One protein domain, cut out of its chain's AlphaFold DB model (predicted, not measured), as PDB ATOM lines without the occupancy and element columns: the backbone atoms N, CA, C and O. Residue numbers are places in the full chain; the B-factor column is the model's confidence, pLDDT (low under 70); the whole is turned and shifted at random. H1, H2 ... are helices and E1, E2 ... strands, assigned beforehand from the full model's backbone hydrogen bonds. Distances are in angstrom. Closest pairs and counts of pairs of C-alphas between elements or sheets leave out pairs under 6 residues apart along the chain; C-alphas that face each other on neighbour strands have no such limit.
ATOM      1  N   SER A  77     -41.991  30.229  14.876       88.62
ATOM      2  CA  SER A  77     -41.804  29.692  13.531       88.62
ATOM      3  C   SER A  77     -41.671  28.174  13.575       88.62
ATOM      4  O   SER A  77     -40.974  27.639  14.439       88.62
ATOM      5  N   SER A  78     -42.338  27.496  12.650       89.69
ATOM      6  CA  SER A  78     -42.241  26.043  12.543       89.69
ATOM      7  C   SER A  78     -40.862  25.609  12.001       89.69
ATOM      8  O   SER A  78     -40.181  26.397  11.335       89.69
ATOM      9  N   PRO A  79     -40.465  24.344  12.214       87.69
ATOM     10  CA  PRO A  79     -39.348  23.707  11.517       87.69
ATOM     11  C   PRO A  79     -39.506  23.721   9.994       87.69
ATOM     12  O   PRO A  79     -38.521  23.730   9.273       87.69
ATOM     13  N   HIS A  80     -40.734  23.833   9.480       89.31
ATOM     14  CA  HIS A  80     -40.970  23.871   8.036       89.31
ATOM     15  C   HIS A  80     -40.289  25.066   7.366       89.31
ATOM     16  O   HIS A  80     -39.997  25.026   6.178       89.31
ATOM     17  N   ILE A  81     -40.029  26.138   8.122       91.69
ATOM     18  CA  ILE A  81     -39.282  27.288   7.623       91.69
ATOM     19  C   ILE A  81     -37.871  26.881   7.185       91.69
ATOM     20  O   ILE A  81     -37.438  27.313   6.120       91.69
ATOM     21  N   THR A  82     -37.163  26.070   7.981       91.00
ATOM     22  CA  THR A  82     -35.808  25.620   7.627       91.00
ATOM     23  C   THR A  82     -35.844  24.661   6.449       91.00
ATOM     24  O   THR A  82     -35.059  24.826   5.523       91.00
ATOM     25  N   ASP A  83     -36.822  23.751   6.415       89.75
ATOM     26  CA  ASP A  83     -36.976  22.808   5.299       89.75
ATOM     27  C   ASP A  83     -37.231  23.540   3.970       89.75
ATOM     28  O   ASP A  83     -36.721  23.151   2.920       89.75
ATOM     29  N   ILE A  84     -38.020  24.617   4.007       92.44
ATOM     30  CA  ILE A  84     -38.310  25.455   2.838       92.44
ATOM     31  C   ILE A  84     -37.090  26.277   2.419       92.44
ATOM     32  O   ILE A  84     -36.847  26.414   1.222       92.44
ATOM     33  N   ASP A  85     -36.329  26.828   3.368       94.25
ATOM     34  CA  ASP A  85     -35.091  27.553   3.057       94.25
ATOM     35  C   ASP A  85     -34.079  26.647   2.345       94.25
ATOM     36  O   ASP A  85     -33.562  27.018   1.286       94.25
ATOM     37  N   ASP A  86     -33.878  25.428   2.854       92.88
ATOM     38  CA  ASP A  86     -32.991  24.433   2.248       92.88
ATOM     39  C   ASP A  86     -33.426  24.096   0.813       92.88
ATOM     40  O   ASP A  86     -32.611  24.130  -0.117       92.88
ATOM     41  N   GLN A  87     -34.727  23.871   0.600       90.94
ATOM     42  CA  GLN A  87     -35.286  23.601  -0.728       90.94
ATOM     43  C   GLN A  87     -35.128  24.784  -1.690       90.94
ATOM     44  O   GLN A  87     -34.739  24.591  -2.842       90.94
ATOM     45  N   ILE A  88     -35.381  26.018  -1.243       93.69
ATOM     46  CA  ILE A  88     -35.177  27.222  -2.065       93.69
ATOM     47  C   ILE A  88     -33.698  27.378  -2.427       93.69
ATOM     48  O   ILE A  88     -33.380  27.678  -3.581       93.69
ATOM     49  N   SER A  89     -32.790  27.118  -1.485       93.75
ATOM     50  CA  SER A  89     -31.344  27.100  -1.731       93.75
ATOM     51  C   SER A  89     -30.961  26.065  -2.797       93.75
ATOM     52  O   SER A  89     -30.149  26.351  -3.683       93.75
ATOM     53  N   ASP A  90     -31.565  24.879  -2.780       92.25
ATOM     54  CA  ASP A  90     -31.286  23.850  -3.782       92.25
ATOM     55  C   ASP A  90     -31.857  24.198  -5.160       92.25
ATOM     56  O   ASP A  90     -31.155  24.043  -6.166       92.25
ATOM     57  N   ILE A  91     -33.053  24.790  -5.229       92.50
ATOM     58  CA  ILE A  91     -33.612  25.348  -6.474       92.50
ATOM     59  C   ILE A  91     -32.701  26.442  -7.027       92.50
ATOM     60  O   ILE A  91     -32.437  26.490  -8.233       92.50
ATOM     61  N   ALA A  92     -32.182  27.319  -6.168       93.00
ATOM     62  CA  ALA A  92     -31.271  28.385  -6.563       93.00
ATOM     63  C   ALA A  92     -29.987  27.826  -7.205       93.00
ATOM     64  O   ALA A  92     -29.533  28.347  -8.228       93.00
ATOM     65  N   LYS A  93     -29.429  26.739  -6.652       92.06
ATOM     66  CA  LYS A  93     -28.259  26.042  -7.219       92.06
ATOM     67  C   LYS A  93     -28.592  25.345  -8.539       92.06
ATOM     68  O   LYS A  93     -27.859  25.514  -9.511       92.06
ATOM     69  N   GLN A  94     -29.689  24.588  -8.599       90.75
ATOM     70  CA  GLN A  94     -30.080  23.817  -9.789       90.75
ATOM     71  C   GLN A  94     -30.429  24.722 -10.978       90.75
ATOM     72  O   GLN A  94     -30.001  24.467 -12.103       90.75
ATOM     73  N   SER A  95     -31.132  25.827 -10.719       90.88
ATOM     74  CA  SER A  95     -31.473  26.835 -11.730       90.88
ATOM     75  C   SER A  95     -30.294  27.730 -12.138       90.88
ATOM     76  O   SER A  95     -30.448  28.564 -13.031       90.88
ATOM     77  N   LYS A  96     -29.122  27.580 -11.497       92.06
ATOM     78  CA  LYS A  96     -27.923  28.427 -11.656       92.06
ATOM     79  C   LYS A  96     -28.154  29.916 -11.369       92.06
ATOM     80  O   LYS A  96     -27.300  30.737 -11.699       92.06
ATOM     81  N   LYS A  97     -29.282  30.278 -10.750       91.44
ATOM     82  CA  LYS A  97     -29.573  31.658 -10.340       91.44
ATOM     83  C   LYS A  97     -28.832  32.040  -9.062       91.44
ATOM     84  O   LYS A  97     -28.498  33.208  -8.894       91.44
ATOM     85  N   HIS A  98     -28.541  31.081  -8.179       92.56
ATOM     86  CA  HIS A  98     -27.945  31.350  -6.866       92.56
ATOM     87  C   HIS A  98     -28.695  32.507  -6.165       92.56
ATOM     88  O   HIS A  98     -29.921  32.474  -6.064       92.56
ATOM     89  N   ASN A  99     -27.995  33.565  -5.756       94.12
ATOM     90  CA  ASN A  99     -28.586  34.714  -5.065       94.12
ATOM     91  C   ASN A  99     -29.474  35.597  -5.964       94.12
ATOM     92  O   ASN A  99     -30.224  36.420  -5.450       94.12
ATOM     93  N   GLN A 100     -29.447  35.407  -7.287       95.94
ATOM     94  CA  GLN A 100     -30.258  36.167  -8.250       95.94
ATOM     95  C   GLN A 100     -31.704  35.661  -8.357       95.94
ATOM     96  O   GLN A 100     -32.483  36.155  -9.174       95.94
ATOM     97  N   LEU A 101     -32.070  34.641  -7.577       94.94
ATOM     98  CA  LEU A 101     -33.442  34.162  -7.493       94.94
ATOM     99  C   LEU A 101     -34.348  35.277  -6.951       94.94
ATOM    100  O   LEU A 101     -34.061  35.868  -5.910       94.94
ATOM    101  N   THR A 102     -35.446  35.565  -7.651       96.62
ATOM    102  CA  THR A 102     -36.390  36.603  -7.215       96.62
ATOM    103  C   THR A 102     -37.413  36.028  -6.237       96.62
ATOM    104  O   THR A 102     -38.087  35.041  -6.532       96.62
ATOM    105  N   ILE A 103     -37.564  36.649  -5.070       97.19
ATOM    106  CA  ILE A 103     -38.433  36.149  -4.000       97.19
ATOM    107  C   ILE A 103     -39.440  37.231  -3.601       97.19
ATOM    108  O   ILE A 103     -39.091  38.386  -3.346       97.19
ATOM    109  N   GLN A 104     -40.713  36.856  -3.537       96.38
ATOM    110  CA  GLN A 104     -41.806  37.691  -3.044       96.38
ATOM    111  C   GLN A 104     -42.411  37.080  -1.795       96.38
ATOM    112  O   GLN A 104     -42.793  35.912  -1.787       96.38
ATOM    113  N   ILE A 105     -42.523  37.884  -0.746       96.62
ATOM    114  CA  ILE A 105     -43.008  37.451   0.558       96.62
ATOM    115  C   ILE A 105     -44.193  38.304   0.950       96.62
ATOM    116  O   ILE A 105     -44.139  39.537   0.926       96.62
ATOM    117  N   ASP A 106     -45.253  37.630   1.357       95.38
ATOM    118  CA  ASP A 106     -46.396  38.266   1.970       95.38
ATOM    119  C   ASP A 106     -46.034  38.832   3.344       95.38
ATOM    120  O   ASP A 106     -45.481  38.137   4.192       95.38
ATOM    121  N   SER A 107     -46.307  40.113   3.569       93.06
ATOM    122  CA  SER A 107     -46.074  40.767   4.857       93.06
ATOM    123  C   SER A 107     -47.311  40.816   5.753       93.06
ATOM    124  O   SER A 107     -47.211  41.314   6.878       93.06
ATOM    125  N   THR A 108     -48.459  40.297   5.301       90.19
ATOM    126  CA  THR A 108     -49.692  40.237   6.099       90.19
ATOM    127  C   THR A 108     -49.450  39.553   7.451       90.19
ATOM    128  O   THR A 108     -48.795  38.514   7.542       90.19
ATOM    129  N   ASP A 109     -49.964  40.146   8.531       83.12
ATOM    130  CA  ASP A 109     -49.885  39.614   9.901       83.12
ATOM    131  C   ASP A 109     -48.453  39.289  10.392       83.12
ATOM    132  O   ASP A 109     -48.240  38.382  11.208       83.12
ATOM    133  N   GLY A 110     -47.445  40.013   9.889       82.06
ATOM    134  CA  GLY A 110     -46.042  39.827  10.273       82.06
ATOM    135  C   GLY A 110     -45.382  38.584   9.667       82.06
ATOM    136  O   GLY A 110     -44.380  38.109  10.198       82.06
ATOM    137  N   PHE A 111     -45.920  38.052   8.564       88.94
ATOM    138  CA  PHE A 111     -45.364  36.888   7.858       88.94
ATOM    139  C   PHE A 111     -43.937  37.069   7.334       88.94
ATOM    140  O   PHE A 111     -43.246  36.083   7.089       88.94
ATOM    141  N   SER A 112     -43.474  38.311   7.179       91.12
ATOM    142  CA  SER A 112     -42.122  38.608   6.694       91.12
ATOM    143  C   SER A 112     -41.020  38.039   7.589       91.12
ATOM    144  O   SER A 112     -39.922  37.758   7.109       91.12
ATOM    145  N   TRP A 113     -41.298  37.854   8.882       91.69
ATOM    146  CA  TRP A 113     -40.409  37.135   9.787       91.69
ATOM    147  C   TRP A 113     -40.781  35.642   9.806       91.69
ATOM    148  O   TRP A 113     -41.967  35.322   9.938       91.69
ATOM    149  N   PRO A 114     -39.815  34.710   9.702       93.62
ATOM    150  CA  PRO A 114     -38.362  34.898   9.793       93.62
ATOM    151  C   PRO A 114     -37.643  35.034   8.441       93.62
ATOM    152  O   PRO A 114     -36.416  35.083   8.407       93.62
ATOM    153  N   TRP A 115     -38.372  35.102   7.327       95.94
ATOM    154  CA  TRP A 115     -37.792  35.099   5.979       95.94
ATOM    155  C   TRP A 115     -36.785  36.221   5.719       95.94
ATOM    156  O   TRP A 115     -35.833  36.023   4.970       95.94
ATOM    157  N   ALA A 116     -36.941  37.372   6.377       94.56
ATOM    158  CA  ALA A 116     -35.943  38.446   6.367       94.56
ATOM    159  C   ALA A 116     -34.538  37.998   6.795       94.56
ATOM    160  O   ALA A 116     -33.550  38.500   6.267       94.56
ATOM    161  N   TRP A 117     -34.434  37.047   7.723       94.94
ATOM    162  CA  TRP A 117     -33.147  36.505   8.141       94.94
ATOM    163  C   TRP A 117     -32.586  35.501   7.135       94.94
ATOM    164  O   TRP A 117     -31.406  35.576   6.789       94.94
ATOM    165  N   TYR A 118     -33.420  34.570   6.671       95.81
ATOM    166  CA  TYR A 118     -33.003  33.487   5.777       95.81
ATOM    167  C   TYR A 118     -32.605  34.010   4.398       95.81
ATOM    168  O   TYR A 118     -31.510  33.726   3.916       95.81
ATOM    169  N   PHE A 119     -33.407  34.900   3.813       96.75
ATOM    170  CA  PHE A 119     -33.149  35.394   2.463       96.75
ATOM    171  C   PHE A 119     -32.313  36.673   2.402       96.75
ATOM    172  O   PHE A 119     -32.244  37.318   1.360       96.75
ATOM    173  N   ARG A 120     -31.617  37.029   3.490       95.81
ATOM    174  CA  ARG A 120     -30.789  38.246   3.582       95.81
ATOM    175  C   ARG A 120     -29.681  38.356   2.525       95.81
ATOM    176  O   ARG A 120     -29.161  39.442   2.311       95.81
ATOM    177  N   ASN A 121     -29.294  37.232   1.918       95.88
ATOM    178  CA  ASN A 121     -28.219  37.155   0.928       95.88
ATOM    179  C   ASN A 121     -28.724  37.074  -0.523       95.88
ATOM    180  O   ASN A 121     -27.898  36.985  -1.426       95.88
ATOM    181  N   TYR A 122     -30.041  37.059  -0.757       97.12
ATOM    182  CA  TYR A 122     -30.600  37.095  -2.109       97.12
ATOM    183  C   TYR A 122     -30.692  38.540  -2.602       97.12
ATOM    184  O   TYR A 122     -31.089  39.440  -1.864       97.12
ATOM    185  N   ASP A 123     -30.374  38.750  -3.874       96.56
ATOM    186  CA  ASP A 123     -30.255  40.077  -4.483       96.56
ATOM    187  C   ASP A 123     -31.622  40.742  -4.709       96.56
ATOM    188  O   ASP A 123     -31.717  41.951  -4.913       96.56
ATOM    189  N   SER A 124     -32.701  39.955  -4.742       96.31
ATOM    190  CA  SER A 124     -34.039  40.418  -5.117       96.31
ATOM    191  C   SER A 124     -35.124  39.780  -4.260       96.31
ATOM    192  O   SER A 124     -35.851  38.892  -4.702       96.31
ATOM    193  N   VAL A 125     -35.261  40.283  -3.034       97.12
ATOM    194  CA  VAL A 125     -36.337  39.911  -2.107       97.12
ATOM    195  C   VAL A 125     -37.265  41.100  -1.899       97.12
ATOM    196  O   VAL A 125     -36.819  42.210  -1.617       97.12
ATOM    197  N   SER A 126     -38.569  40.876  -2.026       95.88
ATOM    198  CA  SER A 126     -39.584  41.904  -1.794       95.88
ATOM    199  C   SER A 126     -40.620  41.447  -0.778       95.88
ATOM    200  O   SER A 126     -41.050  40.295  -0.776       95.88
ATOM    201  N   TYR A 127     -41.029  42.383   0.074       95.19
ATOM    202  CA  TYR A 127     -42.032  42.183   1.112       95.19
ATOM    203  C   TYR A 127     -43.232  43.055   0.774       95.19
ATOM    204  O   TYR A 127     -43.096  44.276   0.662       95.19
ATOM    205  N   ARG A 128     -44.394  42.442   0.562       92.44
ATOM    206  CA  ARG A 128     -45.612  43.153   0.160       92.44
ATOM    207  C   ARG A 128     -46.809  42.624   0.926       92.44
ATOM    208  O   ARG A 128     -46.955  41.421   1.075       92.44
ATOM    209  N   ASP A 129     -47.703  43.514   1.339       92.94
ATOM    210  CA  ASP A 129     -48.990  43.117   1.905       92.94
ATOM    211  C   ASP A 129     -49.978  42.797   0.775       92.94
ATOM    212  O   ASP A 129     -50.404  43.691   0.031       92.94
ATOM    213  N   PHE A 130     -50.339  41.519   0.639       91.44
ATOM    214  CA  PHE A 130     -51.248  41.039  -0.406       91.44
ATOM    215  C   PHE A 130     -52.732  41.088  -0.011       91.44
ATOM    216  O   PHE A 130     -53.582  40.687  -0.811       91.44
ATOM    217  N   THR A 131     -53.068  41.620   1.172       90.56
ATOM    218  CA  THR A 131     -54.455  41.701   1.671       90.56
ATOM    219  C   THR A 131     -55.342  42.561   0.775       90.56
ATOM    220  O   THR A 131     -56.448  42.152   0.396       90.56
ATOM    221  N   ASN A 132     -54.829  43.748   0.439       88.31
ATOM    222  CA  ASN A 132     -55.515  44.782  -0.342       88.31
ATOM    223  C   ASN A 132     -54.853  45.039  -1.700       88.31
ATOM    224  O   ASN A 132     -55.424  45.726  -2.539       88.31
ATOM    225  N   ASN A 133     -53.672  44.462  -1.934       88.62
ATOM    226  CA  ASN A 133     -52.926  44.598  -3.178       88.62
ATOM    227  C   ASN A 133     -52.654  43.205  -3.756       88.62
ATOM    228  O   ASN A 133     -51.526  42.728  -3.649       88.62
ATOM    229  N   PRO A 134     -53.649  42.505  -4.327       90.81
ATOM    230  CA  PRO A 134     -53.405  41.210  -4.946       90.81
ATOM    231  C   PRO A 134     -52.557  41.344  -6.221       90.81
ATOM    232  O   PRO A 134     -52.256  42.443  -6.699       90.81
ATOM    233  N   PHE A 135     -52.104  40.223  -6.773       90.00
ATOM    234  CA  PHE A 135     -51.545  40.208  -8.123       90.00
ATOM    235  C   PHE A 135     -52.626  40.565  -9.143       90.00
ATOM    236  O   PHE A 135     -53.754  40.091  -9.064       90.00
ATOM    237  N   THR A 136     -52.258  41.390 -10.116       88.12
ATOM    238  CA  THR A 136     -53.157  41.868 -11.182       88.12
ATOM    239  C   THR A 136     -52.813  41.271 -12.542       88.12
ATOM    240  O   THR A 136     -53.637  41.282 -13.451       88.12
ATOM    241  N   ASN A 137     -51.601  40.731 -12.697       86.38
ATOM    242  CA  ASN A 137     -51.198  39.975 -13.874       86.38
ATOM    243  C   ASN A 137     -50.119  38.929 -13.518       86.38
ATOM    244  O   ASN A 137     -49.441  39.074 -12.500       86.38
ATOM    245  N   PRO A 138     -49.931  37.886 -14.349       82.19
ATOM    246  CA  PRO A 138     -48.984  36.805 -14.064       82.19
ATOM    247  C   PRO A 138     -47.511  37.239 -13.985       82.19
ATOM    248  O   PRO A 138     -46.735  36.638 -13.250       82.19
ATOM    249  N   ASN A 139     -47.127  38.290 -14.717       84.88
ATOM    250  CA  ASN A 139     -45.733  38.737 -14.826       84.88
ATOM    251  C   ASN A 139     -45.245  39.496 -13.583       84.88
ATOM    252  O   ASN A 139     -44.056  39.764 -13.461       84.88
ATOM    253  N   GLN A 140     -46.153  39.847 -12.667       85.94
ATOM    254  CA  GLN A 140     -45.812  40.466 -11.386       85.94
ATOM    255  C   GLN A 140     -45.250  39.472 -10.366       85.94
ATOM    256  O   GLN A 140     -44.593  39.908  -9.422       85.94
ATOM    257  N   ALA A 141     -45.540  38.176 -10.516       89.56
ATOM    258  CA  ALA A 141     -45.071  37.152  -9.592       89.56
ATOM    259  C   ALA A 141     -43.570  36.899  -9.778       89.56
ATOM    260  O   ALA A 141     -43.086  36.849 -10.909       89.56
ATOM    261  N   ALA A 142     -42.846  36.721  -8.679       94.81
ATOM    262  CA  ALA A 142     -41.421  36.405  -8.688       94.81
ATOM    263  C   ALA A 142     -41.146  34.951  -9.131       94.81
ATOM    264  O   ALA A 142     -42.007  34.278  -9.698       94.81
ATOM    265  N   ASP A 143     -39.916  34.477  -8.955       95.00
ATOM    266  CA  ASP A 143     -39.534  33.072  -9.127       95.00
ATOM    267  C   ASP A 143     -40.109  32.194  -8.007       95.00
ATOM    268  O   ASP A 143     -40.610  31.095  -8.267       95.00
ATOM    269  N   ILE A 144     -40.051  32.714  -6.778       95.31
ATOM    270  CA  ILE A 144     -40.619  32.121  -5.568       95.31
ATOM    271  C   ILE A 144     -41.593  33.115  -4.941       95.31
ATOM    272  O   ILE A 144     -41.243  34.276  -4.710       95.31
ATOM    273  N   VAL A 145     -42.802  32.658  -4.620       95.50
ATOM    274  CA  VAL A 145     -43.784  33.442  -3.857       95.50
ATOM    275  C   VAL A 145     -44.127  32.697  -2.572       95.50
ATOM    276  O   VAL A 145     -44.583  31.557  -2.626       95.50
ATOM    277  N   LEU A 146     -43.939  33.349  -1.426       95.31
ATOM    278  CA  LEU A 146     -44.393  32.889  -0.115       95.31
ATOM    279  C   LEU A 146     -45.605  33.717   0.297       95.31
ATOM    280  O   LEU A 146     -45.490  34.917   0.543       95.31
ATOM    281  N   LEU A 147     -46.770  33.082   0.350       94.75
ATOM    282  CA  LEU A 147     -48.052  33.753   0.529       94.75
ATOM    283  C   LEU A 147     -48.763  33.256   1.787       94.75
ATOM    284  O   LEU A 147     -48.821  32.050   2.032       94.75
ATOM    285  N   SER A 148     -49.374  34.161   2.553       94.31
ATOM    286  CA  SER A 148     -50.282  33.750   3.624       94.31
ATOM    287  C   SER A 148     -51.462  32.975   3.040       94.31
ATOM    288  O   SER A 148     -52.034  33.377   2.022       94.31
ATOM    289  N   ASP A 149     -51.880  31.882   3.686       92.56
ATOM    290  CA  ASP A 149     -53.019  31.090   3.201       92.56
ATOM    291  C   ASP A 149     -54.309  31.923   3.083       92.56
ATOM    292  O   ASP A 149     -55.082  31.756   2.140       92.56
ATOM    293  N   ARG A 150     -54.466  32.946   3.932       91.38
ATOM    294  CA  ARG A 150     -55.576  33.916   3.874       91.38
ATOM    295  C   ARG A 150     -55.655  34.680   2.549       91.38
ATOM    296  O   ARG A 150     -56.746  35.039   2.107       91.38
ATOM    297  N   ASN A 151     -54.513  34.920   1.907       93.06
ATOM    298  CA  ASN A 151     -54.416  35.687   0.667       93.06
ATOM    299  C   ASN A 151     -54.403  34.802  -0.588       93.06
ATOM    300  O   ASN A 151     -54.512  35.331  -1.697       93.06
ATOM    301  N   LYS A 152     -54.343  33.471  -0.442       91.12
ATOM    302  CA  LYS A 152     -54.276  32.493  -1.543       91.12
ATOM    303  C   LYS A 152     -55.358  32.678  -2.600       91.12
ATOM    304  O   LYS A 152     -55.049  32.777  -3.785       91.12
ATOM    305  N   LEU A 153     -56.624  32.752  -2.184       88.12
ATOM    306  CA  LEU A 153     -57.758  32.824  -3.116       88.12
ATOM    307  C   LEU A 153     -57.761  34.112  -3.948       88.12
ATOM    308  O   LEU A 153     -58.137  34.085  -5.116       88.12
ATOM    309  N   LYS A 154     -57.301  35.226  -3.366       88.88
ATOM    310  CA  LYS A 154     -57.198  36.524  -4.048       88.88
ATOM    311  C   LYS A 154     -56.006  36.600  -5.013       88.88
ATOM    312  O   LYS A 154     -55.936  37.521  -5.818       88.88
ATOM    313  N   ASN A 155     -55.064  35.662  -4.923       86.56
ATOM    314  CA  ASN A 155     -53.762  35.711  -5.587       86.56
ATOM    315  C   ASN A 155     -53.508  34.440  -6.413       86.56
ATOM    316  O   ASN A 155     -52.488  33.776  -6.271       86.56
ATOM    317  N   ASN A 156     -54.446  34.091  -7.296       83.25
ATOM    318  CA  ASN A 156     -54.379  32.894  -8.143       83.25
ATOM    319  C   ASN A 156     -53.946  33.172  -9.602       83.25
ATOM    320  O   ASN A 156     -53.745  32.235 -10.373       83.25
ATOM    321  N   TYR A 157     -53.758  34.438  -9.993       82.56
ATOM    322  CA  TYR A 157     -53.487  34.843 -11.383       82.56
ATOM    323  C   TYR A 157     -52.210  34.250 -11.998       82.56
ATOM    324  O   TYR A 157     -52.138  34.055 -13.210       82.56
ATOM    325  N   PHE A 158     -51.195  33.948 -11.189       83.62
ATOM    326  CA  PHE A 158     -49.892  33.463 -11.656       83.62
ATOM    327  C   PHE A 158     -49.743  31.931 -11.593       83.62
ATOM    328  O   PHE A 158     -48.678  31.408 -11.940       83.62
ATOM    329  N   LEU A 159     -50.811  31.204 -11.224       84.94
ATOM    330  CA  LEU A 159     -50.818  29.739 -11.098       84.94
ATOM    331  C   LEU A 159     -50.430  29.011 -12.390       84.94
ATOM    332  O   LEU A 159     -49.854  27.936 -12.337       84.94
ATOM    333  N   ASN A 160     -50.692  29.582 -13.568       87.69
ATOM    334  CA  ASN A 160     -50.308  28.932 -14.826       87.69
ATOM    335  C   ASN A 160     -48.784  28.875 -15.020       87.69
ATOM    336  O   ASN A 160     -48.285  27.946 -15.662       87.69
ATOM    337  N   GLN A 161     -48.053  29.839 -14.451       90.88
ATOM    338  CA  GLN A 161     -46.594  29.946 -14.538       90.88
ATOM    339  C   GLN A 161     -45.870  29.240 -13.383       90.88
ATOM    340  O   GLN A 161     -44.657  29.055 -13.458       90.88
ATOM    341  N   HIS A 162     -46.594  28.845 -12.334       92.62
ATOM    342  CA  HIS A 162     -46.046  28.216 -11.134       92.62
ATOM    343  C   HIS A 162     -46.597  26.808 -10.962       92.62
ATOM    344  O   HIS A 162     -47.662  26.469 -11.473       92.62
ATOM    345  N   HIS A 163     -45.861  25.962 -10.259       91.12
ATOM    346  CA  HIS A 163     -46.387  24.678  -9.824       91.12
ATOM    347  C   HIS A 163     -47.570  24.870  -8.875       91.12
ATOM    348  O   HIS A 163     -47.843  25.974  -8.388       91.12
ATOM    349  N   LYS A 164     -48.311  23.784  -8.643       89.06
ATOM    350  CA  LYS A 164     -49.389  23.777  -7.652       89.06
ATOM    351  C   LYS A 164     -48.806  24.245  -6.307       89.06
ATOM    352  O   LYS A 164     -47.748  23.748  -5.937       89.06
ATOM    353  N   PRO A 165     -49.462  25.181  -5.596       88.88
ATOM    354  CA  PRO A 165     -48.938  25.654  -4.330       88.88
ATOM    355  C   PRO A 165     -48.905  24.539  -3.305       88.88
ATOM    356  O   PRO A 165     -49.868  23.773  -3.178       88.88
ATOM    357  N   GLU A 166     -47.839  24.545  -2.525       89.06
ATOM    358  CA  GLU A 166     -47.661  23.627  -1.416       89.06
ATOM    359  C   GLU A 166     -47.874  24.371  -0.110       89.06
ATOM    360  O   GLU A 166     -47.362  25.475   0.093       89.06
ATOM    361  N   MET A 167     -48.705  23.790   0.750       90.62
ATOM    362  CA  MET A 167     -49.059  24.389   2.025       90.62
ATOM    363  C   MET A 167     -48.040  23.984   3.086       90.62
ATOM    364  O   MET A 167     -47.663  22.820   3.183       90.62
ATOM    365  N   TYR A 168     -47.662  24.936   3.930       90.62
ATOM    366  CA  TYR A 168     -46.826  24.695   5.095       90.62
ATOM    367  C   TYR A 168     -47.322  25.506   6.292       90.62
ATOM    368  O   TYR A 168     -47.933  26.567   6.158       90.62
ATOM    369  N   ILE A 169     -47.057  25.005   7.494       91.06
ATOM    370  CA  ILE A 169     -47.251  25.763   8.735       91.06
ATOM    371  C   ILE A 169     -46.154  26.818   8.827       91.06
ATOM    372  O   ILE A 169     -44.988  26.456   8.866       91.06
ATOM    373  N   HIS A 170     -46.491  28.104   8.884       91.69
ATOM    374  CA  HIS A 170     -45.511  29.185   9.068       91.69
ATOM    375  C   HIS A 170     -45.207  29.430  10.544       91.69
ATOM    376  O   HIS A 170     -44.059  29.629  10.943       91.69
ATOM    377  N   ARG A 171     -46.256  29.410  11.368       90.44
ATOM    378  CA  ARG A 171     -46.185  29.549  12.823       90.44
ATOM    379  C   ARG A 171     -47.136  28.571  13.472       90.44
ATOM    380  O   ARG A 171     -48.214  28.328  12.939       90.44
ATOM    381  N   TRP A 172     -46.768  28.116  14.651       89.44
ATOM    382  CA  TRP A 172     -47.637  27.331  15.513       89.44
ATOM    383  C   TRP A 172     -47.391  27.671  16.980       89.44
ATOM    384  O   TRP A 172     -46.397  28.316  17.339       89.44
ATOM    385  N   TRP A 173     -48.340  27.291  17.818       87.12
ATOM    386  CA  TRP A 173     -48.268  27.479  19.252       87.12
ATOM    387  C   TRP A 173     -48.961  26.363  20.006       87.12
ATOM    388  O   TRP A 173     -49.805  25.627  19.482       87.12
ATOM    389  N   ASN A 174     -48.582  26.267  21.274       84.56
ATOM    390  CA  ASN A 174     -49.251  25.412  22.227       84.56
ATOM    391  C   ASN A 174     -50.765  25.724  22.282       84.56
ATOM    392  O   ASN A 174     -51.112  26.899  22.227       84.56
ATOM    393  N   PRO A 175     -51.666  24.737  22.454       80.06
ATOM    394  CA  PRO A 175     -53.121  24.958  22.497       80.06
ATOM    395  C   PRO A 175     -53.630  25.890  23.614       80.06
ATOM    396  O   PRO A 175     -54.816  26.191  23.662       80.06
ATOM    397  N   GLY A 213     -52.523  25.310  17.764       84.94
ATOM    398  CA  GLY A 213     -52.807  26.514  16.999       84.94
ATOM    399  C   GLY A 213     -51.753  26.684  15.912       84.94
ATOM    400  O   GLY A 213     -50.564  26.594  16.203       84.94
ATOM    401  N   SER A 214     -52.182  26.942  14.678       88.62
ATOM    402  CA  SER A 214     -51.292  27.043  13.517       88.62
ATOM    403  C   SER A 214     -51.735  28.157  12.577       88.62
ATOM    404  O   SER A 214     -52.926  28.423  12.405       88.62
ATOM    405  N   ILE A 215     -50.767  28.802  11.931       90.00
ATOM    406  CA  ILE A 215     -50.996  29.692  10.795       90.00
ATOM    407  C   ILE A 215     -50.306  29.096   9.578       90.00
ATOM    408  O   ILE A 215     -49.096  28.868   9.586       90.00
ATOM    409  N   TYR A 216     -51.092  28.900   8.525       91.81
ATOM    410  CA  TYR A 216     -50.653  28.294   7.280       91.81
ATOM    411  C   TYR A 216     -50.225  29.329   6.246       91.81
ATOM    412  O   TYR A 216     -50.663  30.483   6.226       91.81
ATOM    413  N   ALA A 217     -49.373  28.858   5.357       92.88
ATOM    414  CA  ALA A 217     -48.771  29.581   4.268       92.88
ATOM    415  C   ALA A 217     -48.691  28.680   3.046       92.88
ATOM    416  O   ALA A 217     -48.807  27.460   3.153       92.88
ATOM    417  N   ASN A 218     -48.479  29.283   1.887       93.00
ATOM    418  CA  ASN A 218     -48.299  28.566   0.643       93.00
ATOM    419  C   ASN A 218     -47.039  29.066  -0.044       93.00
ATOM    420  O   ASN A 218     -46.827  30.275  -0.151       93.00
ATOM    421  N   ILE A 219     -46.242  28.135  -0.545       93.31
ATOM    422  CA  ILE A 219     -45.117  28.427  -1.423       93.31
ATOM    423  C   ILE A 219     -45.493  28.093  -2.859       93.31
ATOM    424  O   ILE A 219     -46.142  27.086  -3.150       93.31
ATOM    425  N   TYR A 220     -45.091  28.978  -3.759       93.50
ATOM    426  CA  TYR A 220     -45.267  28.840  -5.191       93.50
ATOM    427  C   TYR A 220     -43.903  28.934  -5.842       93.50
ATOM    428  O   TYR A 220     -43.172  29.897  -5.611       93.50
ATOM    429  N   VAL A 221     -43.600  27.967  -6.701       93.44
ATOM    430  CA  VAL A 221     -42.337  27.918  -7.436       93.44
ATOM    431  C   VAL A 221     -42.616  27.940  -8.922       93.44
ATOM    432  O   VAL A 221     -43.463  27.199  -9.425       93.44
ATOM    433  N   ARG A 222     -41.937  28.836  -9.634       93.31
ATOM    434  CA  ARG A 222     -42.098  28.998 -11.078       93.31
ATOM    435  C   ARG A 222     -41.689  27.719 -11.813       93.31
ATOM    436  O   ARG A 222     -40.605  27.184 -11.597       93.31
TER     437      ARG A 222
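Overview. This is residues 77 to 175 and 213 to 222 of the 241 residues of an uncharacterized protein of SAR202 cluster bacterium (UniProt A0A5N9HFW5). Picture a twisted wall of five strands, with the long helix H1 along one face and two long loops, residues 129 to 143 and 149 to 165, on the side away from H1. The paired strands E4 and E5 reach toward one end of the longest axis, and short H2 grazes the sheet. The 109 printed residues, under half in named elements, hold two named helices and five named strands, in the order H1 E1 H2 E2 E3 E4 E5; the class is mixed, and the mixed sheet runs E2 E1 E3 E5 E4. The whole is compact, with a radius of gyration of the C-alphas of 13.2 A and spans of 42 by 29 by 21 A.

Arrangement. Start at H1, residues 80 to 94, on the sheet at a height of 9.5 A; on the local plane it runs along E3, residues 144 to 148, at 3 degrees. Next, E1, residues 102 to 106, H2, residues 115 to 118, and E2, residues 124 to 128, form a strand-helix-strand unit, two parallel strands with a helix between, its crossover right-handed. E2 and E1 have N 103 and O 124 at 2.8 A; E1 and E3, parallel, have N 106 and O 146 at 2.8 A. E5, residues 213 to 221, is antiparallel to E3, with N 147 and O 218 at 2.9 A, and to E4, residues 166 to 173, with N 215 and O 171 at 2.8 A. In H1 every O i to N i+4 pair is within hydrogen-bond range; H2 is too short for one.

Along the chain. Find C-alpha 80 at (-40.970, 23.871, 8.036); H1 runs 20.9 A from there. E4 spans 21.0 A, and E5 26.6 A to C-alpha 221 at (-42.337, 27.918, -7.436).

Size, cuts and confidence. The farthest C-alphas, Lys 96 and Pro 175, are 42.6 A apart. Residues 176 to 212 are cut out, with C-alphas 175 and 213 5.7 A apart. The links E2 to E3 and E3 to E4 are long. No printed residue is under 70 in pLDDT.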